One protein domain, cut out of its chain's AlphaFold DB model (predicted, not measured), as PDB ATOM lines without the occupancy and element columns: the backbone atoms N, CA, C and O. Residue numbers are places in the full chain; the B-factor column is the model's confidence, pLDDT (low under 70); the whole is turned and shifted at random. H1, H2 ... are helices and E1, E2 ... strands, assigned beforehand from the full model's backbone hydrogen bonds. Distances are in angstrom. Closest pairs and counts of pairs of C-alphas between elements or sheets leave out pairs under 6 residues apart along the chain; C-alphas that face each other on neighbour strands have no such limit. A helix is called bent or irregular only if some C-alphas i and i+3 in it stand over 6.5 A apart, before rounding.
ATOM      1  N   ARG A   5      39.373 -12.034 -34.313       43.53
ATOM      2  CA  ARG A   5      39.217 -11.881 -35.776       43.53
ATOM      3  C   ARG A   5      39.723 -13.074 -36.594       43.53
ATOM      4  O   ARG A   5      39.260 -13.261 -37.709       43.53
ATOM      5  N   ASN A   6      40.600 -13.911 -36.039       48.34
ATOM      6  CA  ASN A   6      41.230 -15.007 -36.791       48.34
ATOM      7  C   ASN A   6      40.461 -16.338 -36.731       48.34
ATOM      8  O   ASN A   6      40.822 -17.306 -37.392       48.34
ATOM      9  N   ILE A   7      39.415 -16.402 -35.905       47.41
ATOM     10  CA  ILE A   7      38.604 -17.610 -35.755       47.41
ATOM     11  C   ILE A   7      37.492 -17.623 -36.821       47.41
ATOM     12  O   ILE A   7      37.180 -18.674 -37.367       47.41
ATOM     13  N   PHE A   8      36.965 -16.451 -37.200       44.00
ATOM     14  CA  PHE A   8      35.907 -16.332 -38.210       44.00
ATOM     15  C   PHE A   8      36.340 -16.716 -39.632       44.00
ATOM     16  O   PHE A   8      35.540 -17.320 -40.339       44.00
ATOM     17  N   SER A   9      37.589 -16.449 -40.027       50.72
ATOM     18  CA  SER A   9      38.102 -16.785 -41.368       50.72
ATOM     19  C   SER A   9      38.295 -18.287 -41.597       50.72
ATOM     20  O   SER A   9      38.099 -18.771 -42.700       50.72
ATOM     21  N   LYS A  10      38.612 -19.065 -40.555       53.50
ATOM     22  CA  LYS A  10      38.723 -20.531 -40.684       53.50
ATOM     23  C   LYS A  10      37.367 -21.230 -40.795       53.50
ATOM     24  O   LYS A  10      37.299 -22.366 -41.264       53.50
ATOM     25  N   TYR A  11      36.292 -20.586 -40.333       55.28
ATOM     26  CA  TYR A  11      34.939 -21.142 -40.424       55.28
ATOM     27  C   TYR A  11      34.382 -21.042 -41.833       55.28
ATOM     28  O   TYR A  11      33.813 -22.020 -42.317       55.28
ATOM     29  N   THR A  12      34.625 -19.911 -42.499       68.06
ATOM     30  CA  THR A  12      34.245 -19.728 -43.898       68.06
ATOM     31  C   THR A  12      34.880 -20.794 -44.781       68.06
ATOM     32  O   THR A  12      34.195 -21.324 -45.638       68.06
ATOM     33  N   ASP A  13      36.117 -21.221 -44.511       76.25
ATOM     34  CA  ASP A  13      36.790 -22.224 -45.346       76.25
ATOM     35  C   ASP A  13      36.125 -23.611 -45.284       76.25
ATOM     36  O   ASP A  13      35.965 -24.272 -46.310       76.25
ATOM     37  N   ARG A  14      35.697 -24.068 -44.096       69.81
ATOM     38  CA  ARG A  14      35.032 -25.380 -43.943       69.81
ATOM     39  C   ARG A  14      33.585 -25.367 -44.428       69.81
ATOM     40  O   ARG A  14      33.139 -26.343 -45.026       69.81
ATOM     41  N   GLU A  15      32.859 -24.285 -44.164       79.50
ATOM     42  CA  GLU A  15      31.505 -24.090 -44.692       79.50
ATOM     43  C   GLU A  15      31.542 -24.029 -46.225       79.50
ATOM     44  O   GLU A  15      30.789 -24.738 -46.893       79.50
ATOM     45  N   GLN A  16      32.497 -23.278 -46.781       82.75
ATOM     46  CA  GLN A  16      32.701 -23.168 -48.220       82.75
ATOM     47  C   GLN A  16      33.124 -24.498 -48.843       82.75
ATOM     48  O   GLN A  16      32.642 -24.832 -49.916       82.75
ATOM     49  N   TYR A  17      33.963 -25.296 -48.178       80.81
ATOM     50  CA  TYR A  17      34.326 -26.632 -48.658       80.81
ATOM     51  C   TYR A  17      33.098 -27.531 -48.858       80.81
ATOM     52  O   TYR A  17      32.989 -28.226 -49.866       80.81
ATOM     53  N   ILE A  18      32.139 -27.479 -47.934       74.12
ATOM     54  CA  ILE A  18      30.891 -28.244 -48.037       74.12
ATOM     55  C   ILE A  18      29.990 -27.720 -49.131       74.12
ATOM     56  O   ILE A  18      29.441 -28.515 -49.889       74.12
ATOM     57  N   ILE A  19      29.836 -26.400 -49.198       84.44
ATOM     58  CA  ILE A  19      29.078 -25.765 -50.267       84.44
ATOM     59  C   ILE A  19      29.676 -26.187 -51.611       84.44
ATOM     60  O   ILE A  19      28.942 -26.647 -52.470       84.44
ATOM     61  N   ASN A  20      31.001 -26.163 -51.752       84.38
ATOM     62  CA  ASN A  20      31.690 -26.564 -52.973       84.38
ATOM     63  C   ASN A  20      31.481 -28.051 -53.301       84.38
ATOM     64  O   ASN A  20      31.181 -28.362 -54.449       84.38
ATOM     65  N   ILE A  21      31.584 -28.964 -52.326       78.69
ATOM     66  CA  ILE A  21      31.274 -30.390 -52.548       78.69
ATOM     67  C   ILE A  21      29.826 -30.554 -53.005       78.69
ATOM     68  O   ILE A  21      29.557 -31.245 -53.982       78.69
ATOM     69  N   PHE A  22      28.886 -29.928 -52.299       82.62
ATOM     70  CA  PHE A  22      27.470 -30.069 -52.600       82.62
ATOM     71  C   PHE A  22      27.130 -29.488 -53.973       82.62
ATOM     72  O   PHE A  22      26.490 -30.157 -54.774       82.62
ATOM     73  N   THR A  23      27.600 -28.281 -54.278       84.50
ATOM     74  CA  THR A  23      27.405 -27.635 -55.579       84.50
ATOM     75  C   THR A  23      28.089 -28.413 -56.702       84.50
ATOM     76  O   THR A  23      27.537 -28.490 -57.791       84.50
ATOM     77  N   SER A  24      29.237 -29.050 -56.448       77.44
ATOM     78  CA  SER A  24      29.879 -29.941 -57.423       77.44
ATOM     79  C   SER A  24      29.040 -31.182 -57.723       77.44
ATOM     80  O   SER A  24      29.039 -31.646 -58.856       77.44
ATOM     81  N   LEU A  25      28.350 -31.736 -56.724       73.81
ATOM     82  CA  LEU A  25      27.501 -32.919 -56.887       73.81
ATOM     83  C   LEU A  25      26.113 -32.573 -57.442       73.81
ATOM     84  O   LEU A  25      25.492 -33.392 -58.114       73.81
ATOM     85  N   PHE A  26      25.626 -31.363 -57.169       80.12
ATOM     86  CA  PHE A  26      24.291 -30.896 -57.529       80.12
ATOM     87  C   PHE A  26      24.344 -29.471 -58.120       80.12
ATOM     88  O   PHE A  26      23.842 -28.525 -57.501       80.12
ATOM     89  N   PRO A  27      24.915 -29.288 -59.325       80.31
ATOM     90  CA  PRO A  27      25.194 -27.963 -59.894       80.31
ATOM     91  C   PRO A  27      23.940 -27.132 -60.193       80.31
ATOM     92  O   PRO A  27      24.001 -25.906 -60.209       80.31
ATOM     93  N   SER A  28      22.791 -27.779 -60.397       79.56
ATOM     94  CA  SER A  28      21.497 -27.125 -60.640       79.56
ATOM     95  C   SER A  28      20.695 -26.830 -59.367       79.56
ATOM     96  O   SER A  28      19.613 -26.248 -59.443       79.56
ATOM     97  N   SER A  29      21.189 -27.242 -58.195       81.62
ATOM     98  CA  SER A  29      20.485 -27.084 -56.922       81.62
ATOM     99  C   SER A  29      20.895 -25.819 -56.169       81.62
ATOM    100  O   SER A  29      21.979 -25.269 -56.367       81.62
ATOM    101  N   THR A  30      20.029 -25.360 -55.265       87.31
ATOM    102  CA  THR A  30      20.382 -24.278 -54.347       87.31
ATOM    103  C   THR A  30      21.455 -24.753 -53.358       87.31
ATOM    104  O   THR A  30      21.291 -25.811 -52.744       87.31
ATOM    105  N   PRO A  31      22.544 -23.984 -53.165       87.81
ATOM    106  CA  PRO A  31      23.584 -24.327 -52.204       87.81
ATOM    107  C   PRO A  31      23.036 -24.524 -50.784       87.81
ATOM    108  O   PRO A  31      22.086 -23.840 -50.381       87.81
ATOM    109  N   PRO A  32      23.648 -25.417 -49.988       87.19
ATOM    110  CA  PRO A  32      23.193 -25.684 -48.640       87.19
ATOM    111  C   PRO A  32      23.432 -24.448 -47.770       87.19
ATOM    112  O   PRO A  32      24.486 -23.816 -47.822       87.19
ATOM    113  N   THR A  33      22.447 -24.094 -46.945       90.75
ATOM    114  CA  THR A  33      22.563 -22.961 -46.020       90.75
ATOM    115  C   THR A  33      22.966 -23.468 -44.644       90.75
ATOM    116  O   THR A  33      22.188 -24.158 -43.987       90.75
ATOM    117  N   ILE A  34      24.164 -23.111 -44.186       86.62
ATOM    118  CA  ILE A  34      24.669 -23.482 -42.860       86.62
ATOM    119  C   ILE A  34      24.383 -22.328 -41.894       86.62
ATOM    120  O   ILE A  34      24.790 -21.193 -42.124       86.62
ATOM    121  N   THR A  35      23.678 -22.603 -40.796       86.62
ATOM    122  CA  THR A  35      23.439 -21.631 -39.724       86.62
ATOM    123  C   THR A  35      23.962 -22.172 -38.404       86.62
ATOM    124  O   THR A  35      23.779 -23.338 -38.083       86.62
ATOM    125  N   THR A  36      24.619 -21.332 -37.607       81.88
ATOM    126  CA  THR A  36      25.075 -21.721 -36.266       81.88
ATOM    127  C   THR A  36      24.453 -20.797 -35.236       81.88
ATOM    128  O   THR A  36      24.639 -19.582 -35.298       81.88
ATOM    129  N   LYS A  37      23.740 -21.366 -34.264       84.19
ATOM    130  CA  LYS A  37      23.111 -20.628 -33.167       84.19
ATOM    131  C   LYS A  37      23.820 -20.935 -31.852       84.19
ATOM    132  O   LYS A  37      24.086 -22.092 -31.528       84.19
ATOM    133  N   LYS A  38      24.122 -19.886 -31.084       82.44
ATOM    134  CA  LYS A  38      24.575 -20.025 -29.697       82.44
ATOM    135  C   LYS A  38      23.367 -20.382 -28.830       82.44
ATOM    136  O   LYS A  38      22.332 -19.735 -28.936       82.44
ATOM    137  N   VAL A  39      23.513 -21.395 -27.988       86.38
ATOM    138  CA  VAL A  39      22.524 -21.808 -26.982       86.38
ATOM    139  C   VAL A  39      23.154 -21.726 -25.592       86.38
ATOM    140  O   VAL A  39      24.377 -21.665 -25.480       86.38
ATOM    141  N   ASP A  40      22.342 -21.759 -24.532       80.75
ATOM    142  CA  ASP A  40      22.757 -21.465 -23.144       80.75
ATOM    143  C   ASP A  40      24.046 -22.161 -22.681       80.75
ATOM    144  O   ASP A  40      24.799 -21.615 -21.880       80.75
ATOM    145  N   LYS A  41      24.325 -23.367 -23.195       82.88
ATOM    146  CA  LYS A  41      25.530 -24.149 -22.871       82.88
ATOM    147  C   LYS A  41      26.237 -24.716 -24.108       82.88
ATOM    148  O   LYS A  41      26.659 -25.864 -24.080       82.88
ATOM    149  N   GLY A  42      26.311 -23.979 -25.217       81.50
ATOM    150  CA  GLY A  42      27.070 -24.442 -26.385       81.50
ATOM    151  C   GLY A  42      26.638 -23.828 -27.708       81.50
ATOM    152  O   GLY A  42      26.077 -22.732 -27.759       81.50
ATOM    153  N   PHE A  43      26.891 -24.560 -28.788       75.81
ATOM    154  CA  PHE A  43      26.470 -24.181 -30.135       75.81
ATOM    155  C   PHE A  43      25.706 -25.327 -30.789       75.81
ATOM    156  O   PHE A  43      26.090 -26.491 -30.655       75.81
ATOM    157  N   ILE A  44      24.645 -24.972 -31.508       76.62
ATOM    158  CA  ILE A  44      23.915 -25.872 -32.397       76.62
ATOM    159  C   ILE A  44      24.117 -25.351 -33.813       76.62
ATOM    160  O   ILE A  44      23.796 -24.197 -34.111       76.62
ATOM    161  N   SER A  45      24.665 -26.205 -34.666       81.19
ATOM    162  CA  SER A  45      24.789 -25.940 -36.094       81.19
ATOM    163  C   SER A  45      23.652 -26.649 -36.809       81.19
ATOM    164  O   SER A  45      23.377 -27.808 -36.522       81.19
ATOM    165  N   SER A  46      22.984 -25.965 -37.726       82.12
ATOM    166  CA  SER A  46      21.987 -26.558 -38.601       82.12
ATOM    167  C   SER A  46      22.324 -26.279 -40.055       82.12
ATOM    168  O   SER A  46      22.862 -25.227 -40.396       82.12
ATOM    169  N   ILE A  47      22.023 -27.239 -40.916       83.06
ATOM    170  CA  ILE A  47      22.260 -27.157 -42.350       83.06
ATOM    171  C   ILE A  47      20.923 -27.371 -43.038       83.06
ATOM    172  O   ILE A  47      20.252 -28.377 -42.805       83.06
ATOM    173  N   LYS A  48      20.521 -26.415 -43.872       84.19
ATOM    174  CA  LYS A  48      19.349 -26.535 -44.729       84.19
ATOM    175  C   LYS A  48      19.794 -26.977 -46.116       84.19
ATOM    176  O   LYS A  48      20.559 -26.266 -46.763       84.19
ATOM    177  N   ILE A  49      19.302 -28.126 -46.557       81.06
ATOM    178  CA  ILE A  49      19.555 -28.695 -47.882       81.06
ATOM    179  C   ILE A  49      18.193 -28.976 -48.508       81.06
ATOM    180  O   ILE A  49      17.398 -29.707 -47.918       81.06
ATOM    181  N   PHE A  50      17.907 -28.385 -49.670       82.69
ATOM    182  CA  PHE A  50      16.556 -28.382 -50.245       82.69
ATOM    183  C   PHE A  50      15.519 -27.891 -49.205       82.69
ATOM    184  O   PHE A  50      15.674 -26.808 -48.629       82.69
ATOM    185  N   ASP A  51      14.506 -28.711 -48.915       76.81
ATOM    186  CA  ASP A  51      13.476 -28.466 -47.899       76.81
ATOM    187  C   ASP A  51      13.773 -29.139 -46.546       76.81
ATOM    188  O   ASP A  51      12.981 -29.040 -45.606       76.81
ATOM    189  N   CYS A  52      14.921 -29.806 -46.409       65.56
ATOM    190  CA  CYS A  52      15.315 -30.515 -45.196       65.56
ATOM    191  C   CYS A  52      16.225 -29.652 -44.315       65.56
ATOM    192  O   CYS A  52      17.130 -28.975 -44.802       65.56
ATOM    193  N   ILE A  53      16.012 -29.710 -42.996       80.69
ATOM    194  CA  ILE A  53      16.887 -29.086 -41.999       80.69
ATOM    195  C   ILE A  53      17.521 -30.194 -41.168       80.69
ATOM    196  O   ILE A  53      16.828 -30.927 -40.464       80.69
ATOM    197  N   ILE A  54      18.842 -30.287 -41.237       75.94
ATOM    198  CA  ILE A  54      19.654 -31.197 -40.437       75.94
ATOM    199  C   ILE A  54      20.214 -30.390 -39.274       75.94
ATOM    200  O   ILE A  54      20.915 -29.404 -39.491       75.94
ATOM    201  N   ASN A  55      19.905 -30.790 -38.045       76.81
ATOM    202  CA  ASN A  55      20.464 -30.170 -36.849       76.81
ATOM    203  C   ASN A  55      21.580 -31.064 -36.319       76.81
ATOM    204  O   ASN A  55      21.331 -32.230 -36.036       76.81
ATOM    205  N   GLY A  56      22.779 -30.513 -36.169       70.50
ATOM    206  CA  GLY A  56      23.854 -31.188 -35.461       70.50
ATOM    207  C   GLY A  56      23.574 -31.253 -33.964       70.50
ATOM    208  O   GLY A  56      22.815 -30.446 -33.412       70.50
ATOM    209  N   GLU A  57      24.226 -32.200 -33.297       70.31
ATOM    210  CA  GLU A  57      24.150 -32.327 -31.848       70.31
ATOM    211  C   GLU A  57      24.578 -31.042 -31.126       70.31
ATOM    212  O   GLU A  57      25.423 -30.260 -31.577       70.31
ATOM    213  N   LYS A  58      23.990 -30.828 -29.946       70.00
ATOM    214  CA  LYS A  58      24.414 -29.758 -29.051       70.00
ATOM    215  C   LYS A  58      25.796 -30.102 -28.511       70.00
ATOM    216  O   LYS A  58      25.918 -30.909 -27.594       70.00
ATOM    217  N   VAL A  59      26.821 -29.434 -29.025       63.91
ATOM    218  CA  VAL A  59      28.178 -29.613 -28.508       63.91
ATOM    219  C   VAL A  59      28.482 -28.528 -27.478       63.91
ATOM    220  O   VAL A  59      28.286 -27.332 -27.710       63.91
ATOM    221  N   PHE A  60      28.932 -28.979 -26.305       59.25
ATOM    222  CA  PHE A  60      29.292 -28.141 -25.156       59.25
ATOM    223  C   PHE A  60      30.679 -27.492 -25.295       59.25
ATOM    224  O   PHE A  60      31.072 -26.681 -24.459       59.25
ATOM    225  N   SER A  61      31.429 -27.846 -26.340       57.38
ATOM    226  CA  SER A  61      32.728 -27.263 -26.668       57.38
ATOM    227  C   SER A  61      32.605 -26.079 -27.638       57.38
ATOM    228  O   SER A  61      31.520 -25.557 -27.898       57.38
ATOM    229  N   SER A  62      33.745 -25.576 -28.119       62.88
ATOM    230  CA  SER A  62      33.814 -24.404 -28.999       62.88
ATOM    231  C   SER A  62      32.919 -24.552 -30.237       62.88
ATOM    232  O   SER A  62      32.678 -25.661 -30.716       62.88
ATOM    233  N   LYS A  63      32.491 -23.422 -30.818       59.53
ATOM    234  CA  LYS A  63      31.720 -23.358 -32.077       59.53
ATOM    235  C   LYS A  63      32.289 -24.272 -33.179       59.53
ATOM    236  O   LYS A  63      31.538 -24.856 -33.952       59.53
ATOM    237  N   GLU A  64      33.614 -24.431 -33.211       58.66
ATOM    238  CA  GLU A  64      34.331 -25.282 -34.164       58.66
ATOM    239  C   GLU A  64      33.980 -26.767 -34.045       58.66
ATOM    240  O   GLU A  64      33.816 -27.442 -35.058       58.66
ATOM    241  N   SER A  65      33.830 -27.266 -32.820       61.69
ATOM    242  CA  SER A  65      33.467 -28.659 -32.568       61.69
ATOM    243  C   SER A  65      32.023 -28.968 -32.974       61.69
ATOM    244  O   SER A  65      31.790 -30.005 -33.585       61.69
ATOM    245  N   SER A  66      31.079 -28.045 -32.734       60.06
ATOM    246  CA  SER A  66      29.677 -28.200 -33.151       60.06
ATOM    247  C   SER A  66      29.527 -28.225 -34.658       60.06
ATOM    248  O   SER A  66      28.856 -29.103 -35.193       60.06
ATOM    249  N   ILE A  67      30.191 -27.288 -35.344       58.88
ATOM    250  CA  ILE A  67      30.229 -27.282 -36.803       58.88
ATOM    251  C   ILE A  67      30.848 -28.597 -37.262       58.88
ATOM    252  O   ILE A  67      30.174 -29.356 -37.938       58.88
ATOM    253  N   SER A  68      32.063 -28.937 -36.818       61.22
ATOM    254  CA  SER A  68      32.752 -30.158 -37.251       61.22
ATOM    255  C   SER A  68      31.948 -31.444 -37.023       61.22
ATOM    256  O   SER A  68      32.044 -32.347 -37.850       61.22
ATOM    257  N   SER A  69      31.173 -31.540 -35.938       62.28
ATOM    258  CA  SER A  69      30.294 -32.687 -35.679       62.28
ATOM    259  C   SER A  69      29.146 -32.743 -36.684       62.28
ATOM    260  O   SER A  69      28.983 -33.754 -37.363       62.28
ATOM    261  N   ALA A  70      28.436 -31.624 -36.876       59.75
ATOM    262  CA  ALA A  70      27.369 -31.508 -37.873       59.75
ATOM    263  C   ALA A  70      27.880 -31.775 -39.302       59.75
ATOM    264  O   ALA A  70      27.219 -32.441 -40.096       59.75
ATOM    265  N   LEU A  71      29.092 -31.306 -39.625       62.03
ATOM    266  CA  LEU A  71      29.740 -31.548 -40.916       62.03
ATOM    267  C   LEU A  71      30.067 -33.028 -41.116       62.03
ATOM    268  O   LEU A  71      29.878 -33.559 -42.210       62.03
ATOM    269  N   LYS A  72      30.555 -33.702 -40.070       68.69
ATOM    270  CA  LYS A  72      30.889 -35.127 -40.119       68.69
ATOM    271  C   LYS A  72      29.635 -35.973 -40.334       68.69
ATOM    272  O   LYS A  72      29.655 -36.857 -41.186       68.69
ATOM    273  N   GLU A  73      28.551 -35.673 -39.625       64.88
ATOM    274  CA  GLU A  73      27.250 -36.325 -39.820       64.88
ATOM    275  C   GLU A  73      26.704 -36.096 -41.230       64.88
ATOM    276  O   GLU A  73      26.265 -37.039 -41.884       64.88
ATOM    277  N   MET A  74      26.800 -34.869 -41.744       64.50
ATOM    278  CA  MET A  74      26.347 -34.547 -43.094       64.50
ATOM    279  C   MET A  74      27.175 -35.261 -44.167       64.50
ATOM    280  O   MET A  74      26.596 -35.813 -45.096       64.50
ATOM    281  N   MET A  75      28.506 -35.314 -44.047       64.00
ATOM    282  CA  MET A  75      29.340 -36.084 -44.981       64.00
ATOM    283  C   MET A  75      28.998 -37.573 -44.959       64.00
ATOM    284  O   MET A  75      29.050 -38.217 -46.002       64.00
ATOM    285  N   LEU A  76      28.656 -38.128 -43.794       71.38
ATOM    286  CA  LEU A  76      28.226 -39.520 -43.679       71.38
ATOM    287  C   LEU A  76      26.863 -39.739 -44.343       71.38
ATOM    288  O   LEU A  76      26.728 -40.672 -45.129       71.38
ATOM    289  N   MET A  77      25.893 -38.851 -44.109       63.31
ATOM    290  CA  MET A  77      24.582 -38.904 -44.767       63.31
ATOM    291  C   MET A  77      24.689 -38.741 -46.283       63.31
ATOM    292  O   MET A  77      24.069 -39.499 -47.020       63.31
ATOM    293  N   LEU A  78      25.504 -37.796 -46.757       60.28
ATOM    294  CA  LEU A  78      25.710 -37.558 -48.184       60.28
ATOM    295  C   LEU A  78      26.385 -38.760 -48.848       60.28
ATOM    296  O   LEU A  78      25.962 -39.179 -49.917       60.28
ATOM    297  N   LYS A  79      27.396 -39.350 -48.199       63.91
ATOM    298  CA  LYS A  79      28.037 -40.583 -48.674       63.91
ATOM    299  C   LYS A  79      27.057 -41.753 -48.714       63.91
ATOM    300  O   LYS A  79      27.055 -42.470 -49.704       63.91
ATOM    301  N   SER A  80      26.215 -41.922 -47.692       65.62
ATOM    302  CA  SER A  80      25.162 -42.951 -47.694       65.62
ATOM    303  C   SER A  80      24.198 -42.734 -48.855       65.62
ATOM    304  O   SER A  80      23.961 -43.643 -49.639       65.62
ATOM    305  N   PHE A  81      23.725 -41.499 -49.029       60.28
ATOM    306  CA  PHE A  81      22.808 -41.135 -50.103       60.28
ATOM    307  C   PHE A  81      23.414 -41.370 -51.492       60.28
ATOM    308  O   PHE A  81      22.755 -41.941 -52.355       60.28
ATOM    309  N   ILE A  82      24.666 -40.961 -51.712       56.62
ATOM    310  CA  ILE A  82      25.389 -41.192 -52.969       56.62
ATOM    311  C   ILE A  82      25.539 -42.690 -53.223       56.62
ATOM    312  O   ILE A  82      25.182 -43.149 -54.298       56.62
ATOM    313  N   ASN A  83      25.989 -43.456 -52.229       62.66
ATOM    314  CA  ASN A  83      26.180 -44.899 -52.369       62.66
ATOM    315  C   ASN A  83      24.861 -45.649 -52.630       62.66
ATOM    316  O   ASN A  83      24.853 -46.643 -53.347       62.66
ATOM    317  N   GLU A  84      23.747 -45.180 -52.067       58.38
ATOM    318  CA  GLU A  84      22.422 -45.776 -52.270       58.38
ATOM    319  C   GLU A  84      21.814 -45.443 -53.640       58.38
ATOM    320  O   GLU A  84      21.095 -46.265 -54.209       58.38
ATOM    321  N   ASN A  85      22.074 -44.244 -54.171       52.97
ATOM    322  CA  ASN A  85      21.385 -43.730 -55.362       52.97
ATOM    323  C   ASN A  85      22.249 -43.720 -56.629       52.97
ATOM    324  O   ASN A  85      21.704 -43.693 -57.731       52.97
ATOM    325  N   ILE A  86      23.574 -43.769 -56.497       56.56
ATOM    326  CA  ILE A  86      24.530 -43.813 -57.604       56.56
ATOM    327  C   ILE A  86      25.186 -45.194 -57.582       56.56
ATOM    328  O   ILE A  86      26.218 -45.409 -56.949       56.56
TER     329      ILE A  86
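What this domain is: This is residues 5 to 86 of the 387 residues of an uncharacterized protein of Spraguea lophii (strain 42_110) (UniProt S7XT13). A small sheet of three strands has a long helix, H2, lying slantwise over one face, while a second long helix, H1, runs side by side with H2 and comes near the sheet at its edge strand E1. The two helices run the same way and are nearly parallel, and the strands join through tight turns. The printed part has 82 residues, with two named helices and three named strands in the order H1 E1 E2 E3 H2; the sheet order is E1 - E2 - E3, all antiparallel, and the class is mixed, helices and strands. The whole is compact, with a radius of gyration of the C-alphas of 13.1 A, and its outline is elongated, with spans of 39 by 24 by 19 A.

Where its parts are: H1 covers residues 5 to 25, 32.0 A from C-alpha 5 at (39.217, -11.881, -35.776) to C-alpha 25 at (27.501, -32.919, -56.887). It is neither bent nor irregular, but only just: C-alphas 5 and 8 are 6.1 A apart. E1, residues 33 to 39, measures 19.1 A, E2, residues 42 to 49, measures 23.2 A, and E3, residues 52 to 55, measures 9.8 A. H2, residues 63 to 85, measures 32.6 A and ends with C-alpha 85 at (21.385, -43.730, -55.362).

How they stand to each other: E1, E2 and E3 form a meander, each strand the antiparallel neighbour of the one before, and both successive pairs are hairpins. Between E1 and E2, N 35 and O 46 are within hydrogen-bond range at 2.8 A; between E2 and E3, N 47 and O 54 are at 2.8 A. H1 and H2 with the sheet E1 E2 E3 make two layers, a layer of helices on one face of a sheet. H2 lies over E2 and E3 at a height over the sheet of 8.7 A, and stands at 34 degrees to E3 on the local plane. It is only just not over E1, on which 2 of its C-alphas fall. The closest C-alphas of E2 and H2 are those of Ser 45 and Ile 67, 5.6 A apart. H1 is on the sheet through its residues 15 to 22; the closest C-alphas of H1 and E1 are those of Glu 15 and Ile 34, 7.1 A apart. H1 and H2 are close but not clearly touching, their closest C-alphas being those of Tyr 11 and Glu 64 at 7.5 A, with a shallow tilt of 6 degrees, the same way. In H2 every O i to N i+4 pair is within hydrogen-bond range; in H1, 12 of 17 are.

The domain as a whole: The C-alphas of Arg 5 and Asn 85 are the two farthest apart, at 41.4 A. The printed part has no cut, and it has no long link. The mean pLDDT of the printed part is 71.0, and 37 residues are under 70, among them residues 5 to 12, 59 to 75 and 77 to 86.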